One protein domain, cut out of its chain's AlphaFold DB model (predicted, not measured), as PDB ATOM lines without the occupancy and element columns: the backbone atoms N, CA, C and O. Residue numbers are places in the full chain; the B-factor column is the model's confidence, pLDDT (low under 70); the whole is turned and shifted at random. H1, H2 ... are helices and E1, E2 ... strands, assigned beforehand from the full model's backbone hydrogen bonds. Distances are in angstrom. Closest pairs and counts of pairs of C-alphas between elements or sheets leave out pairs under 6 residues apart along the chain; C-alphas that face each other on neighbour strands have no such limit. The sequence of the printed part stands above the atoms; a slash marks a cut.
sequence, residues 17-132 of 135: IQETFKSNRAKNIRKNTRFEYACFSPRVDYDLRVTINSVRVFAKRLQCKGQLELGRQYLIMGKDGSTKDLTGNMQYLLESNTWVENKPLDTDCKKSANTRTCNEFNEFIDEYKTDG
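AT A GLANCE: This is residues 17 to 132 of the 135 residues of the protein "NTR domain-containing protein" of Poecilia reticulata (UniProt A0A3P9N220). A short two-stranded ribbon, E2 and E4, lies near the middle, with two helices, H1 and H3, on one side of it; H1 and H3 run roughly side by side. A second two-stranded ribbon, E1 and E3, lies toward one end with long loops around it, and the small helix H2 lies toward the other end. The printed part has 116 residues, with three named helices and four named strands in the order H1, E1, E2, E3, E4, H2, H3; E1 and E3 are parallel, E2 and E4 antiparallel. The class is mixed, helices and strands, though under half of the residues are in named elements. The whole is compact, with a radius of gyration of the C-alphas of 15.1 A and spans of 46 by 34 by 26 A.

HOW THE PARTS SIT: E2, residues 74 to 77, and E4, residues 99 to 102, are antiparallel neighbours at 167 degrees, with N 99 and O 77 within hydrogen-bond range at 2.7 A and N 75 and O 101 at 2.8 A. Residues 17 to 18 pair in parallel with residues 100 to 101 of E4. The closest C-alphas of H1, residues 31 to 40, and E2 are those of Ala 38 and Met 77, 6.8 A apart. H1 and E4 are only just apart, the closest C-alphas 8.0 A from each other. H1 and H3, residues 115 to 131, touch, the C-alphas of Lys 31 and Glu 120 closest at 4.9 A; they run the same way at a shallow tilt of 32 degrees, only just short of steep. H3 is apart from both E2 and E4. H2, residues 106 to 109, is close to H3 but not clearly touching, with the C-alphas of Cys 109 and Thr 115 closest at 5.5 A. E1, residues 57 to 60, and E3, residues 90 to 94, are parallel neighbours at 27 degrees, with N 59 and O 92 within hydrogen-bond range at 2.8 A. Residues 83 to 84 pair antiparallel with residues 90 to 91 of E3. In H1 and H3 every O i to N i+4 pair is within hydrogen-bond range; H2 is too short for such a pair.

IN THESE COORDINATES: H1 begins at C-alpha 31, (189.657, 263.189, 169.811), and is 14.2 A long. E3 is 12.9 A long, E4 10.2 A, E1 9.9 A, E2 9.6 A and H2 5.0 A. H3 is 23.6 A long and ends at C-alpha 131, (182.906, 251.450, 174.219).

THE WHOLE: The two C-alphas farthest apart are those of Leu 86 and Ser 112, 45.9 A. The printed part has no cut. The links H1 to E1, E1 to E2 and E2 to E3 are long. The mean pLDDT of the printed part is 83.3; residues 22 to 27, 41 to 46 and 81 to 82 are under 70.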
ATOM      1  N   ILE A  17     183.619 267.558 153.445       88.62
ATOM      2  CA  ILE A  17     184.756 266.665 153.683       88.62
ATOM      3  C   ILE A  17     185.772 267.420 154.536       88.62
ATOM      4  O   ILE A  17     186.162 268.543 154.211       88.62
ATOM      5  N   GLN A  18     186.159 266.818 155.652       88.31
ATOM      6  CA  GLN A  18     187.112 267.373 156.593       88.31
ATOM      7  C   GLN A  18     188.502 266.785 156.374       88.31
ATOM      8  O   GLN A  18     188.678 265.570 156.298       88.31
ATOM      9  N   GLU A  19     189.495 267.668 156.331       84.00
ATOM     10  CA  GLU A  19     190.901 267.284 156.395       84.00
ATOM     11  C   GLU A  19     191.322 267.127 157.856       84.00
ATOM     12  O   GLU A  19     191.191 268.071 158.645       84.00
ATOM     13  N   THR A  20     191.854 265.953 158.206       81.69
ATOM     14  CA  THR A  20     192.344 265.655 159.563       81.69
ATOM     15  C   THR A  20     193.465 266.610 159.978       81.69
ATOM     16  O   THR A  20     193.495 267.111 161.107       81.69
ATOM     17  N   PHE A  21     194.343 266.934 159.026       80.25
ATOM     18  CA  PHE A  21     195.395 267.935 159.158       80.25
ATOM     19  C   PHE A  21     194.960 269.198 158.409       80.25
ATOM     20  O   PHE A  21     195.129 269.311 157.197       80.25
ATOM     21  N   LYS A  22     194.358 270.166 159.106       68.25
ATOM     22  CA  LYS A  22     194.041 271.458 158.477       68.25
ATOM     23  C   LYS A  22     195.337 272.254 158.284       68.25
ATOM     24  O   LYS A  22     196.270 272.133 159.070       68.25
ATOM     25  N   SER A  23     195.374 273.128 157.272       53.06
ATOM     26  CA  SER A  23     196.549 273.951 156.906       53.06
ATOM     27  C   SER A  23     197.164 274.755 158.069       53.06
ATOM     28  O   SER A  23     198.334 275.115 158.006       53.06
ATOM     29  N   ASN A  24     196.410 274.990 159.148       57.78
ATOM     30  CA  ASN A  24     196.901 275.577 160.391       57.78
ATOM     31  C   ASN A  24     196.882 274.549 161.534       57.78
ATOM     32  O   ASN A  24     195.812 274.035 161.865       57.78
ATOM     33  N   ARG A  25     198.027 274.355 162.219       53.53
ATOM     34  CA  ARG A  25     198.191 273.463 163.397       53.53
ATOM     35  C   ARG A  25     197.133 273.669 164.488       53.53
ATOM     36  O   ARG A  25     196.751 272.718 165.159       53.53
ATOM     37  N   ALA A  26     196.641 274.897 164.658       55.31
ATOM     38  CA  ALA A  26     195.621 275.237 165.653       55.31
ATOM     39  C   ALA A  26     194.218 274.676 165.338       55.31
ATOM     40  O   ALA A  26     193.319 274.795 166.163       55.31
ATOM     41  N   LYS A  27     194.012 274.091 164.149       63.06
ATOM     42  CA  LYS A  27     192.709 273.603 163.674       63.06
ATOM     43  C   LYS A  27     192.671 272.089 163.417       63.06
ATOM     44  O   LYS A  27     191.721 271.626 162.786       63.06
ATOM     45  N   ASN A  28     193.670 271.331 163.875       79.50
ATOM     46  CA  ASN A  28     193.630 269.867 163.799       79.50
ATOM     47  C   ASN A  28     192.427 269.330 164.582       79.50
ATOM     48  O   ASN A  28     192.096 269.834 165.657       79.50
ATOM     49  N   ILE A  29     191.775 268.314 164.025       86.25
ATOM     50  CA  ILE A  29     190.590 267.710 164.633       86.25
ATOM     51  C   ILE A  29     191.036 266.856 165.819       86.25
ATOM     52  O   ILE A  29     191.847 265.939 165.663       86.25
ATOM     53  N   ARG A  30     190.497 267.175 166.997       89.62
ATOM     54  CA  ARG A  30     190.823 266.502 168.256       89.62
ATOM     55  C   ARG A  30     189.940 265.285 168.498       89.62
ATOM     56  O   ARG A  30     188.814 265.235 168.007       89.62
ATOM     57  N   LYS A  31     190.420 264.361 169.339       91.38
ATOM     58  CA  LYS A  31     189.657 263.189 169.811       91.38
ATOM     59  C   LYS A  31     188.267 263.572 170.337       91.38
ATOM     60  O   LYS A  31     187.266 263.089 169.819       91.38
ATOM     61  N   ASN A  32     188.204 264.502 171.295       88.75
ATOM     62  CA  ASN A  32     186.940 264.904 171.926       88.75
ATOM     63  C   ASN A  32     185.932 265.481 170.930       88.75
ATOM     64  O   ASN A  32     184.750 265.209 171.055       88.75
ATOM     65  N   THR A  33     186.381 266.203 169.900       90.12
ATOM     66  CA  THR A  33     185.481 266.744 168.869       90.12
ATOM     67  C   THR A  33     184.773 265.634 168.086       90.12
ATOM     68  O   THR A  33     183.610 265.788 167.721       90.12
ATOM     69  N   ARG A  34     185.451 264.503 167.839       91.25
ATOM     70  CA  ARG A  34     184.841 263.339 167.175       91.25
ATOM     71  C   ARG A  34     183.824 262.656 168.085       91.25
ATOM     72  O   ARG A  34     182.720 262.374 167.631       91.25
ATOM     73  N   PHE A  35     184.158 262.470 169.364       90.44
ATOM     74  CA  PHE A  35     183.226 261.941 170.366       90.44
ATOM     75  C   PHE A  35     181.996 262.822 170.545       90.44
ATOM     76  O   PHE A  35     180.878 262.318 170.540       90.44
ATOM     77  N   GLU A  36     182.187 264.136 170.656       88.94
ATOM     78  CA  GLU A  36     181.086 265.080 170.813       88.94
ATOM     79  C   GLU A  36     180.088 264.958 169.659       88.94
ATOM     80  O   GLU A  36     178.878 264.897 169.875       88.94
ATOM     81  N   TYR A  37     180.598 264.850 168.431       87.50
ATOM     82  CA  TYR A  37     179.762 264.652 167.257       87.50
ATOM     83  C   TYR A  37     179.075 263.284 167.241       87.50
ATOM     84  O   TYR A  37     177.880 263.196 166.968       87.50
ATOM     85  N   ALA A  38     179.825 262.217 167.516       86.62
ATOM     86  CA  ALA A  38     179.320 260.852 167.448       86.62
ATOM     87  C   ALA A  38     178.267 260.553 168.528       86.62
ATOM     88  O   ALA A  38     177.365 259.756 168.286       86.62
ATOM     89  N   CYS A  39     178.366 261.197 169.697       85.19
ATOM     90  CA  CYS A  39     177.552 260.865 170.868       85.19
ATOM     91  C   CYS A  39     176.425 261.841 171.183       85.19
ATOM     92  O   CYS A  39     175.401 261.415 171.712       85.19
ATOM     93  N   PHE A  40     176.570 263.129 170.860       80.00
ATOM     94  CA  PHE A  40     175.547 264.130 171.190       80.00
ATOM     95  C   PHE A  40     174.677 264.546 169.990       80.00
ATOM     96  O   PHE A  40     173.764 265.359 170.142       80.00
ATOM     97  N   SER A  41     174.909 263.980 168.801       66.00
ATOM     98  CA  SER A  41     174.055 264.157 167.613       66.00
ATOM     99  C   SER A  41     172.813 263.235 167.686       66.00
ATOM    100  O   SER A  41     172.904 262.140 168.242       66.00
ATOM    101  N   PRO A  42     171.617 263.643 167.203       64.69
ATOM    102  CA  PRO A  42     170.352 263.000 167.576       64.69
ATOM    103  C   PRO A  42     170.189 261.562 167.055       64.69
ATOM    104  O   PRO A  42     170.609 261.242 165.948       64.69
ATOM    105  N   ARG A  43     169.501 260.747 167.879       56.38
ATOM    106  CA  ARG A  43     169.136 259.316 167.743       56.38
ATOM    107  C   ARG A  43     169.544 258.643 166.426       56.38
ATOM    108  O   ARG A  43     168.858 258.754 165.407       56.38
ATOM    109  N   VAL A  44     170.627 257.883 166.536       52.12
ATOM    110  CA  VAL A  44     171.132 256.930 165.552       52.12
ATOM    111  C   VAL A  44     170.337 255.628 165.710       52.12
ATOM    112  O   VAL A  44     170.356 255.021 166.778       52.12
ATOM    113  N   ASP A  45     169.585 255.246 164.678       57.22
ATOM    114  CA  ASP A  45     169.293 253.828 164.438       57.22
ATOM    115  C   ASP A  45     170.583 253.241 163.856       57.22
ATOM    116  O   ASP A  45     171.250 253.949 163.104       57.22
ATOM    117  N   TYR A  46     170.997 252.050 164.282       63.19
ATOM    118  CA  TYR A  46     172.262 251.451 163.849       63.19
ATOM    119  C   TYR A  46     171.969 250.273 162.917       63.19
ATOM    120  O   TYR A  46     171.358 249.288 163.339       63.19
ATOM    121  N   ASP A  47     172.473 250.312 161.678       70.75
ATOM    122  CA  ASP A  47     172.465 249.149 160.781       70.75
ATOM    123  C   ASP A  47     173.347 248.015 161.341       70.75
ATOM    124  O   ASP A  47     174.537 247.895 161.038       70.75
ATOM    125  N   LEU A  48     172.734 247.120 162.121       72.12
ATOM    126  CA  LEU A  48     173.368 245.930 162.705       72.12
ATOM    127  C   LEU A  48     173.905 244.935 161.657       72.12
ATOM    128  O   LEU A  48     174.585 243.974 162.012       72.12
ATOM    129  N   ARG A  49     173.611 245.129 160.363       75.38
ATOM    130  CA  ARG A  49     174.101 244.270 159.273       75.38
ATOM    131  C   ARG A  49     175.445 244.741 158.717       75.38
ATOM    132  O   ARG A  49     175.938 244.137 157.760       75.38
ATOM    133  N   VAL A  50     176.020 245.835 159.223       79.25
ATOM    134  CA  VAL A  50     177.342 246.311 158.791       79.25
ATOM    135  C   VAL A  50     178.431 245.481 159.465       79.25
ATOM    136  O   VAL A  50     178.583 245.474 160.680       79.25
ATOM    137  N   THR A  51     179.219 244.790 158.651       81.25
ATOM    138  CA  THR A  51     180.381 243.999 159.079       81.25
ATOM    139  C   THR A  51     181.619 244.388 158.274       81.25
ATOM    140  O   THR A  51     181.531 245.100 157.271       81.25
ATOM    141  N   ILE A  52     182.795 243.917 158.694       80.06
ATOM    142  CA  ILE A  52     184.036 244.087 157.923       80.06
ATOM    143  C   ILE A  52     183.818 243.520 156.506       80.06
ATOM    144  O   ILE A  52     183.294 242.419 156.360       80.06
ATOM    145  N   ASN A  53     184.208 244.277 155.473       83.56
ATOM    146  CA  ASN A  53     183.997 243.988 154.037       83.56
ATOM    147  C   ASN A  53     182.561 244.147 153.510       83.56
ATOM    148  O   ASN A  53     182.303 243.853 152.343       83.56
ATOM    149  N   SER A  54     181.629 244.645 154.321       85.38
ATOM    150  CA  SER A  54     180.306 245.023 153.826       85.38
ATOM    151  C   SER A  54     180.397 246.135 152.779       85.38
ATOM    152  O   SER A  54     181.054 247.153 152.993       85.38
ATOM    153  N   VAL A  55     179.680 245.969 151.667       86.31
ATOM    154  CA  VAL A  55     179.491 247.029 150.671       86.31
ATOM    155  C   VAL A  55     178.248 247.833 151.047       86.31
ATOM    156  O   VAL A  55     177.210 247.266 151.401       86.31
ATOM    157  N   ARG A  56     178.363 249.163 151.007       85.75
ATOM    158  CA  ARG A  56     177.267 250.108 151.254       85.75
ATOM    159  C   ARG A  56     177.297 251.225 150.227       85.75
ATOM    160  O   ARG A  56     178.363 251.633 149.766       85.75
ATOM    161  N   VAL A  57     176.114 251.722 149.884       86.69
ATOM    162  CA  VAL A  57     175.957 252.819 148.931       86.69
ATOM    163  C   VAL A  57     175.867 254.133 149.699       86.69
ATOM    164  O   VAL A  57     174.944 254.333 150.486       86.69
ATOM    165  N   PHE A  58     176.804 255.040 149.423       87.00
ATOM    166  CA  PHE A  58     176.761 256.427 149.880       87.00
ATOM    167  C   PHE A  58     176.344 257.318 148.712       87.00
ATOM    168  O   PHE A  58     177.088 257.496 147.746       87.00
ATOM    169  N   ALA A  59     175.140 257.871 148.788       86.81
ATOM    170  CA  ALA A  59     174.640 258.832 147.824       86.81
ATOM    171  C   ALA A  59     175.012 260.252 148.254       86.81
ATOM    172  O   ALA A  59     174.955 260.602 149.431       86.81
ATOM    173  N   LYS A  60     175.334 261.105 147.283       86.75
ATOM    174  CA  LYS A  60     175.421 262.554 147.478       86.75
ATOM    175  C   LYS A  60     174.464 263.245 146.524       86.75
ATOM    176  O   LYS A  60     174.191 262.739 145.434       86.75
ATOM    177  N   ARG A  61     174.026 264.447 146.882       84.50
ATOM    178  CA  ARG A  61     173.236 265.268 145.962       84.50
ATOM    179  C   ARG A  61     174.119 265.775 144.822       84.50
ATOM    180  O   ARG A  61     175.293 266.103 145.027       84.50
ATOM    181  N   LEU A  62     173.558 265.848 143.617       84.94
ATOM    182  CA  LEU A  62     174.310 266.230 142.422       84.94
ATOM    183  C   LEU A  62     174.887 267.647 142.551       84.94
ATOM    184  O   LEU A  62     176.057 267.858 142.243       84.94
ATOM    185  N   GLN A  63     174.105 268.576 143.104       84.44
ATOM    186  CA  GLN A  63     174.506 269.966 143.335       84.44
ATOM    187  C   GLN A  63     175.586 270.141 144.417       84.44
ATOM    188  O   GLN A  63     176.211 271.199 144.496       84.44
ATOM    189  N   CYS A  64     175.808 269.135 145.269       86.62
ATOM    190  CA  CYS A  64     176.785 269.231 146.346       86.62
ATOM    191  C   CYS A  64     178.209 268.984 145.841       86.62
ATOM    192  O   CYS A  64     178.509 267.964 145.206       86.62
ATOM    193  N   LYS A  65     179.092 269.932 146.171       83.00
ATOM    194  CA  LYS A  65     180.543 269.838 145.969       83.00
ATOM    195  C   LYS A  65     181.163 268.909 147.022       83.00
ATOM    196  O   LYS A  65     180.583 268.711 148.082       83.00
ATOM    197  N   GLY A  66     182.349 268.373 146.735       79.62
ATOM    198  CA  GLY A  66     183.029 267.403 147.599       79.62
ATOM    199  C   GLY A  66     182.648 265.971 147.232       79.62
ATOM    200  O   GLY A  66     181.512 265.537 147.432       79.62
ATOM    201  N   GLN A  67     183.604 265.250 146.658       82.75
ATOM    202  CA  GLN A  67     183.458 263.864 146.233       82.75
ATOM    203  C   GLN A  67     184.383 262.985 147.072       82.75
ATOM    204  O   GLN A  67     185.491 263.400 147.405       82.75
ATOM    205  N   LEU A  68     183.916 261.785 147.415       88.56
ATOM    206  CA  LEU A  68     184.782 260.757 147.978       88.56
ATOM    207  C   LEU A  68     185.727 260.274 146.876       88.56
ATOM    208  O   LEU A  68     185.274 259.832 145.818       88.56
ATOM    209  N   GLU A  69     187.025 260.400 147.108       89.62
ATOM    210  CA  GLU A  69     188.047 259.968 146.165       89.62
ATOM    211  C   GLU A  69     188.197 258.447 146.212       89.62
ATOM    212  O   GLU A  69     188.239 257.830 147.281       89.62
ATOM    213  N   LEU A  70     188.301 257.838 145.033       87.50
ATOM    214  CA  LEU A  70     188.594 256.415 144.922       87.50
ATOM    215  C   LEU A  70     189.985 256.120 145.499       87.50
ATOM    216  O   LEU A  70     190.925 256.890 145.314       87.50
ATOM    217  N   GLY A  71     190.113 254.994 146.203       87.62
ATOM    218  CA  GLY A  71     191.374 254.569 146.820       87.62
ATOM    219  C   GLY A  71     191.720 255.270 148.138       87.62
ATOM    220  O   GLY A  71     192.725 254.922 148.752       87.62
ATOM    221  N   ARG A  72     190.893 256.211 148.614       88.69
ATOM    222  CA  ARG A  72     191.042 256.810 149.947       88.69
ATOM    223  C   ARG A  72     190.158 256.140 150.986       88.69
ATOM    224  O   ARG A  72     189.095 255.600 150.684       88.69
ATOM    225  N   GLN A  73     190.608 256.207 152.234       91.00
ATOM    226  CA  GLN A  73     189.856 255.751 153.396       91.00
ATOM    227  C   GLN A  73     189.265 256.954 154.131       91.00
ATOM    228  O   GLN A  73     189.941 257.966 154.318       91.00
ATOM    229  N   TYR A  74     188.013 256.826 154.563       92.25
ATOM    230  CA  TYR A  74     187.262 257.887 155.224       92.25
ATOM    231  C   TYR A  74     186.671 257.383 156.538       92.25
ATOM    232  O   TYR A  74     186.206 256.247 156.615       92.25
ATOM    233  N   LEU A  75     186.645 258.250 157.547       92.38
ATOM    234  CA  LEU A  75     185.758 258.121 158.696       92.38
ATOM    235  C   LEU A  75     184.442 258.815 158.344       92.38
ATOM    236  O   LEU A  75     184.415 260.030 158.133       92.38
ATOM    237  N   ILE A  76     183.361 258.039 158.268       90.44
ATOM    238  CA  ILE A  76     182.018 258.540 157.977       90.44
ATOM    239  C   ILE A  76     181.129 258.242 159.178       90.44
ATOM    240  O   ILE A  76     181.004 257.089 159.578       90.44
ATOM    241  N   MET A  77     180.525 259.280 159.749       87.94
ATOM    242  CA  MET A  77     179.588 259.159 160.866       87.94
ATOM    243  C   MET A  77     178.368 260.019 160.575       87.94
ATOM    244  O   MET A  77     178.488 261.157 160.128       87.94
ATOM    245  N   GLY A  78     177.178 259.496 160.815       83.38
ATOM    246  CA  GLY A  78     175.951 260.213 160.518       83.38
ATOM    247  C   GLY A  78     174.738 259.367 160.840       83.38
ATOM    248  O   GLY A  78     174.851 258.290 161.416       83.38
ATOM    249  N   LYS A  79     173.573 259.879 160.463       76.19
ATOM    250  CA  LYS A  79     172.315 259.168 160.643       76.19
ATOM    251  C   LYS A  79     172.157 258.079 159.580       76.19
ATOM    252  O   LYS A  79     172.503 258.298 158.417       76.19
ATOM    253  N   ASP A  80     171.562 256.959 159.972       71.25
ATOM    254  CA  ASP A  80     171.089 255.951 159.032       71.25
ATOM    255  C   ASP A  80     170.130 256.562 158.004       71.25
ATOM    256  O   ASP A  80     169.263 257.389 158.318       71.25
ATOM    257  N   GLY A  81     170.314 256.171 156.743       68.56
ATOM    258  CA  GLY A  81     169.422 256.591 155.674       68.56
ATOM    259  C   GLY A  81     168.075 255.887 155.781       68.56
ATOM    260  O   GLY A  81     167.984 254.742 156.196       68.56
ATOM    261  N   SER A  82     167.001 256.554 155.373       68.00
ATOM    262  CA  SER A  82     165.658 255.954 155.380       68.00
ATOM    263  C   SER A  82     165.426 254.977 154.217       68.00
ATOM    264  O   SER A  82     164.361 254.367 154.127       68.00
ATOM    265  N   THR A  83     166.372 254.878 153.279       75.19
ATOM    266  CA  THR A  83     166.231 254.131 152.025       75.19
ATOM    267  C   THR A  83     167.126 252.902 152.002       75.19
ATOM    268  O   THR A  83     168.174 252.847 152.644       75.19
ATOM    269  N   LYS A  84     166.706 251.895 151.237       79.94
ATOM    270  CA  LYS A  84     167.491 250.694 150.961       79.94
ATOM    271  C   LYS A  84     167.879 250.665 149.490       79.94
ATOM    272  O   LYS A  84     167.134 251.158 148.644       79.94
ATOM    273  N   ASP A  85     169.040 250.101 149.196       78.06
ATOM    274  CA  ASP A  85     169.471 249.831 147.833       78.06
ATOM    275  C   ASP A  85     168.712 248.636 147.220       78.06
ATOM    276  O   ASP A  85     167.876 247.992 147.859       78.06
ATOM    277  N   LEU A  86     169.024 248.321 145.961       80.44
ATOM    278  CA  LEU A  86     168.411 247.211 145.218       80.44
ATOM    279  C   LEU A  86     168.691 245.830 145.836       80.44
ATOM    280  O   LEU A  86     167.980 244.873 145.544       80.44
ATOM    281  N   THR A  87     169.712 245.723 146.688       81.50
ATOM    282  CA  THR A  87     170.081 244.498 147.410       81.50
ATOM    283  C   THR A  87     169.454 244.430 148.808       81.50
ATOM    284  O   THR A  87     169.684 243.479 149.554       81.50
ATOM    285  N   GLY A  88     168.640 245.428 149.174       81.25
ATOM    286  CA  GLY A  88     167.990 245.524 150.476       81.25
ATOM    287  C   GLY A  88     168.928 245.939 151.613       81.25
ATOM    288  O   GLY A  88     168.555 245.789 152.782       81.25
ATOM    289  N   ASN A  89     170.130 246.434 151.302       82.75
ATOM    290  CA  ASN A  89     171.038 247.035 152.279       82.75
ATOM    291  C   ASN A  89     170.709 248.515 152.458       82.75
ATOM    292  O   ASN A  89     170.160 249.147 151.559       82.75
ATOM    293  N   MET A  90     171.034 249.076 153.620       82.44
ATOM    294  CA  MET A  90     170.796 250.494 153.886       82.44
ATOM    295  C   MET A  90     171.620 251.365 152.929       82.44
ATOM    296  O   MET A  90     172.813 251.133 152.719       82.44
ATOM    297  N   GLN A  91     170.970 252.363 152.336       84.62
ATOM    298  CA  GLN A  91     171.610 253.390 151.528       84.62
ATOM    299  C   GLN A  91     171.760 254.651 152.376       84.62
ATOM    300  O   GLN A  91     170.782 255.170 152.908       84.62
ATOM    301  N   TYR A  92     172.977 255.181 152.457       84.75
ATOM    302  CA  TYR A  92     173.283 256.371 153.244       84.75
ATOM    303  C   TYR A  92     173.297 257.608 152.356       84.75
ATOM    304  O   TYR A  92     173.857 257.590 151.258       84.75
ATOM    305  N   LEU A  93     172.714 258.703 152.836       85.25
ATOM    306  CA  LEU A  93     172.757 259.995 152.161       85.25
ATOM    307  C   LEU A  93     173.763 260.900 152.877       85.25
ATOM    308  O   LEU A  93     173.656 261.115 154.080       85.25
ATOM    309  N   LEU A  94     174.737 261.430 152.136       87.94
ATOM    310  CA  LEU A  94     175.684 262.414 152.653       87.94
ATOM    311  C   LEU A  94     174.995 263.782 152.728       87.94
ATOM    312  O   LEU A  94     174.790 264.452 151.712       87.94
ATOM    313  N   GLU A  95     174.634 264.183 153.943       85.69
ATOM    314  CA  GLU A  95     173.945 265.437 154.248       85.69
ATOM    315  C   GLU A  95     174.810 266.357 155.124       85.69
ATOM    316  O   GLU A  95     175.934 266.034 155.509       85.69
ATOM    317  N   SER A  96     174.310 267.552 155.445       85.69
ATOM    318  CA  SER A  96     175.041 268.525 156.270       85.69
ATOM    319  C   SER A  96     175.375 268.038 157.681       85.69
ATOM    320  O   SER A  96     176.305 268.551 158.298       85.69
ATOM    321  N   ASN A  97     174.609 267.079 158.200       84.00
ATOM    322  CA  ASN A  97     174.823 266.406 159.481       84.00
ATOM    323  C   ASN A  97     175.517 265.040 159.310       84.00
ATOM    324  O   ASN A  97     175.412 264.189 160.191       84.00
ATOM    325  N   THR A  98     176.199 264.819 158.186       87.88
ATOM    326  CA  THR A  98     177.123 263.700 158.022       87.88
ATOM    327  C   THR A  98     178.549 264.200 158.212       87.88
ATOM    328  O   THR A  98     179.026 265.080 157.490       87.88
ATOM    329  N   TRP A  99     179.253 263.613 159.170       90.19
ATOM    330  CA  TRP A  99     180.688 263.767 159.327       90.19
ATOM    331  C   TRP A  99     181.398 262.917 158.287       90.19
ATOM    332  O   TRP A  99     181.227 261.702 158.258       90.19
ATOM    333  N   VAL A 100     182.214 263.551 157.451       92.19
ATOM    334  CA  VAL A 100     183.101 262.868 156.508       92.19
ATOM    335  C   VAL A 100     184.503 263.410 156.728       92.19
ATOM    336  O   VAL A 100     184.738 264.599 156.527       92.19
ATOM    337  N   GLU A 101     185.435 262.562 157.147       92.62
ATOM    338  CA  GLU A 101     186.823 262.933 157.436       92.62
ATOM    339  C   GLU A 101     187.792 261.991 156.718       92.62
ATOM    340  O   GLU A 101     187.609 260.775 156.733       92.62
ATOM    341  N   ASN A 102     188.827 262.546 156.082       91.25
ATOM    342  CA  ASN A 102     189.897 261.751 155.476       91.25
ATOM    343  C   ASN A 102     190.675 261.008 156.563       91.25
ATOM    344  O   ASN A 102     191.257 261.643 157.445       91.25
ATOM    345  N   LYS A 103     190.781 259.680 156.473       91.12
ATOM    346  CA  LYS A 103     191.682 258.944 157.359       91.12
ATOM    347  C   LYS A 103     193.124 259.420 157.113       91.12
ATOM    348  O   LYS A 103     193.539 259.493 155.953       91.12
ATOM    349  N   PRO A 104     193.895 259.726 158.171       91.38
ATOM    350  CA  PRO A 104     195.320 259.995 158.045       91.38
ATOM    351  C   PRO A 104     196.045 258.903 157.259       91.38
ATOM    352  O   PRO A 104     195.870 257.717 157.538       91.38
ATOM    353  N   LEU A 105     196.880 259.303 156.301       90.06
ATOM    354  CA  LEU A 105     197.791 258.376 155.639       90.06
ATOM    355  C   LEU A 105     198.971 258.068 156.562       90.06
ATOM    356  O   LEU A 105     199.463 258.946 157.276       90.06
ATOM    357  N   ASP A 106     199.508 256.853 156.470       89.00
ATOM    358  CA  ASP A 106     200.676 256.447 157.262       89.00
ATOM    359  C   ASP A 106     201.879 257.370 157.022       89.00
ATOM    360  O   ASP A 106     202.646 257.679 157.934       89.00
ATOM    361  N   THR A 107     202.032 257.876 155.795       89.56
ATOM    362  CA  THR A 107     203.066 258.856 155.432       89.56
ATOM    363  C   THR A 107     202.914 260.181 156.172       89.56
ATOM    364  O   THR A 107     203.917 260.812 156.504       89.56
ATOM    365  N   ASP A 108     201.682 260.606 156.454       88.38
ATOM    366  CA  ASP A 108     201.427 261.820 157.224       88.38
ATOM    367  C   ASP A 108     201.657 261.602 158.713       88.38
ATOM    368  O   ASP A 108     202.152 262.515 159.371       88.38
ATOM    369  N   CYS A 109     201.391 260.399 159.226       90.06
ATOM    370  CA  CYS A 109     201.637 260.046 160.624       90.06
ATOM    371  C   CYS A 109     203.114 259.833 160.969       90.06
ATOM    372  O   CYS A 109     203.495 259.983 162.129       90.06
ATOM    373  N   LYS A 110     203.971 259.571 159.974       90.25
ATOM    374  CA  LYS A 110     205.434 259.544 160.151       90.25
ATOM    375  C   LYS A 110     206.030 260.917 160.481       90.25
ATOM    376  O   LYS A 110     207.134 260.993 161.014       90.25
ATOM    377  N   LYS A 111     205.334 262.016 160.166       89.12
ATOM    378  CA  LYS A 111     205.800 263.377 160.466       89.12
ATOM    379  C   LYS A 111     205.601 263.661 161.957       89.12
ATOM    380  O   LYS A 111     204.472 263.635 162.439       89.12
ATOM    381  N   SER A 112     206.666 264.044 162.665       86.56
ATOM    382  CA  SER A 112     206.618 264.363 164.108       86.56
ATOM    383  C   SER A 112     205.570 265.427 164.467       86.56
ATOM    384  O   SER A 112     204.925 265.361 165.509       86.56
ATOM    385  N   ALA A 113     205.342 266.390 163.568       86.88
ATOM    386  CA  ALA A 113     204.326 267.431 163.730       86.88
ATOM    387  C   ALA A 113     202.878 266.900 163.753       86.88
ATOM    388  O   ALA A 113     201.995 267.581 164.271       86.88
ATOM    389  N   ASN A 114     202.639 265.713 163.191       89.25
ATOM    390  CA  ASN A 114     201.321 265.100 163.031       89.25
ATOM    391  C   ASN A 114     201.073 263.952 164.015       89.25
ATOM    392  O   ASN A 114     199.926 263.533 164.160       89.25
ATOM    393  N   THR A 115     202.111 263.470 164.709       89.75
ATOM    394  CA  THR A 115     202.049 262.310 165.613       89.75
ATOM    395  C   THR A 115     200.895 262.415 166.603       89.75
ATOM    396  O   THR A 115     200.088 261.498 166.706       89.75
ATOM    397  N   ARG A 116     200.742 263.570 167.262       90.25
ATOM    398  CA  ARG A 116     199.636 263.793 168.201       90.25
ATOM    399  C   ARG A 116     198.265 263.646 167.538       90.25
ATOM    400  O   ARG A 116     197.391 263.001 168.095       90.25
ATOM    401  N   THR A 117     198.064 264.243 166.365       90.69
ATOM    402  CA  THR A 117     196.767 264.202 165.670       90.69
ATOM    403  C   THR A 117     196.442 262.800 165.158       90.69
ATOM    404  O   THR A 117     195.286 262.395 165.226       90.69
ATOM    405  N   CYS A 118     197.443 262.036 164.711       92.62
ATOM    406  CA  CYS A 118     197.253 260.628 164.365       92.62
ATOM    407  C   CYS A 118     196.886 259.778 165.579       92.62
ATOM    408  O   CYS A 118     195.954 258.986 165.495       92.62
ATOM    409  N   ASN A 119     197.571 259.976 166.710       93.06
ATOM    410  CA  ASN A 119     197.251 259.269 167.948       93.06
ATOM    411  C   ASN A 119     195.825 259.596 168.404       93.06
ATOM    412  O   ASN A 119     195.043 258.684 168.629       93.06
ATOM    413  N   GLU A 120     195.437 260.875 168.420       93.62
ATOM    414  CA  GLU A 120     194.073 261.291 168.778       93.62
ATOM    415  C   GLU A 120     192.997 260.752 167.810       93.62
ATOM    416  O   GLU A 120     191.850 260.564 168.214       93.62
ATOM    417  N   PHE A 121     193.329 260.525 166.533       94.19
ATOM    418  CA  PHE A 121     192.430 259.860 165.582       94.19
ATOM    419  C   PHE A 121     192.308 258.363 165.887       94.19
ATOM    420  O   PHE A 121     191.195 257.855 165.971       94.19
ATOM    421  N   ASN A 122     193.426 257.659 166.070       93.38
ATOM    422  CA  ASN A 122     193.421 256.216 166.317       93.38
ATOM    423  C   ASN A 122     192.790 255.870 167.670       93.38
ATOM    424  O   ASN A 122     191.932 254.997 167.721       93.38
ATOM    425  N   GLU A 123     193.117 256.617 168.728       94.31
ATOM    426  CA  GLU A 123     192.479 256.475 170.041       94.31
ATOM    427  C   GLU A 123     190.961 256.646 169.949       94.31
ATOM    428  O   GLU A 123     190.224 255.867 170.542       94.31
ATOM    429  N   PHE A 124     190.478 257.627 169.173       94.12
ATOM    430  CA  PHE A 124     189.042 257.775 168.935       94.12
ATOM    431  C   PHE A 124     188.440 256.514 168.303       94.12
ATOM    432  O   PHE A 124     187.409 256.041 168.768       94.12
ATOM    433  N   ILE A 125     189.065 255.975 167.251       92.25
ATOM    434  CA  ILE A 125     188.562 254.781 166.557       92.25
ATOM    435  C   ILE A 125     188.521 253.575 167.501       92.25
ATOM    436  O   ILE A 125     187.512 252.869 167.527       92.25
ATOM    437  N   ASP A 126     189.584 253.349 168.270       92.50
ATOM    438  CA  ASP A 126     189.707 252.191 169.158       92.50
ATOM    439  C   ASP A 126     188.732 252.273 170.341       92.50
ATOM    440  O   ASP A 126     188.024 251.304 170.633       92.50
ATOM    441  N   GLU A 127     188.638 253.443 170.980       92.50
ATOM    442  CA  GLU A 127     187.712 253.688 172.088       92.50
ATOM    443  C   GLU A 127     186.253 253.639 171.604       92.50
ATOM    444  O   GLU A 127     185.447 252.900 172.162       92.50
ATOM    445  N   TYR A 128     185.900 254.347 170.524       88.81
ATOM    446  CA  TYR A 128     184.515 254.398 170.036       88.81
ATOM    447  C   TYR A 128     184.024 253.045 169.510       88.81
ATOM    448  O   TYR A 128     182.865 252.687 169.702       88.81
ATOM    449  N   LYS A 129     184.891 252.251 168.871       85.81
ATOM    450  CA  LYS A 129     184.529 250.906 168.402       85.81
ATOM    451  C   LYS A 129     184.249 249.935 169.553       85.81
ATOM    452  O   LYS A 129     183.452 249.016 169.379       85.81
ATOM    453  N   THR A 130     184.930 250.112 170.682       87.12
ATOM    454  CA  THR A 130     184.855 249.194 171.827       87.12
ATOM    455  C   THR A 130     183.766 249.616 172.806       87.12
ATOM    456  O   THR A 130     182.942 248.799 173.206       87.12
ATOM    457  N   ASP A 131     183.741 250.901 173.152       87.00
ATOM    458  CA  ASP A 131     182.906 251.450 174.219       87.00
ATOM    459  C   ASP A 131     181.692 252.224 173.690       87.00
ATOM    460  O   ASP A 131     180.771 252.527 174.451       87.00
ATOM    461  N   GLY A 132     181.680 252.574 172.400       85.19
ATOM    462  CA  GLY A 132     180.664 253.443 171.818       85.19
ATOM    463  C   GLY A 132     180.620 254.803 172.514       85.19
ATOM    464  O   GLY A 132     181.643 255.441 172.769       85.19
TER     465      GLY A 132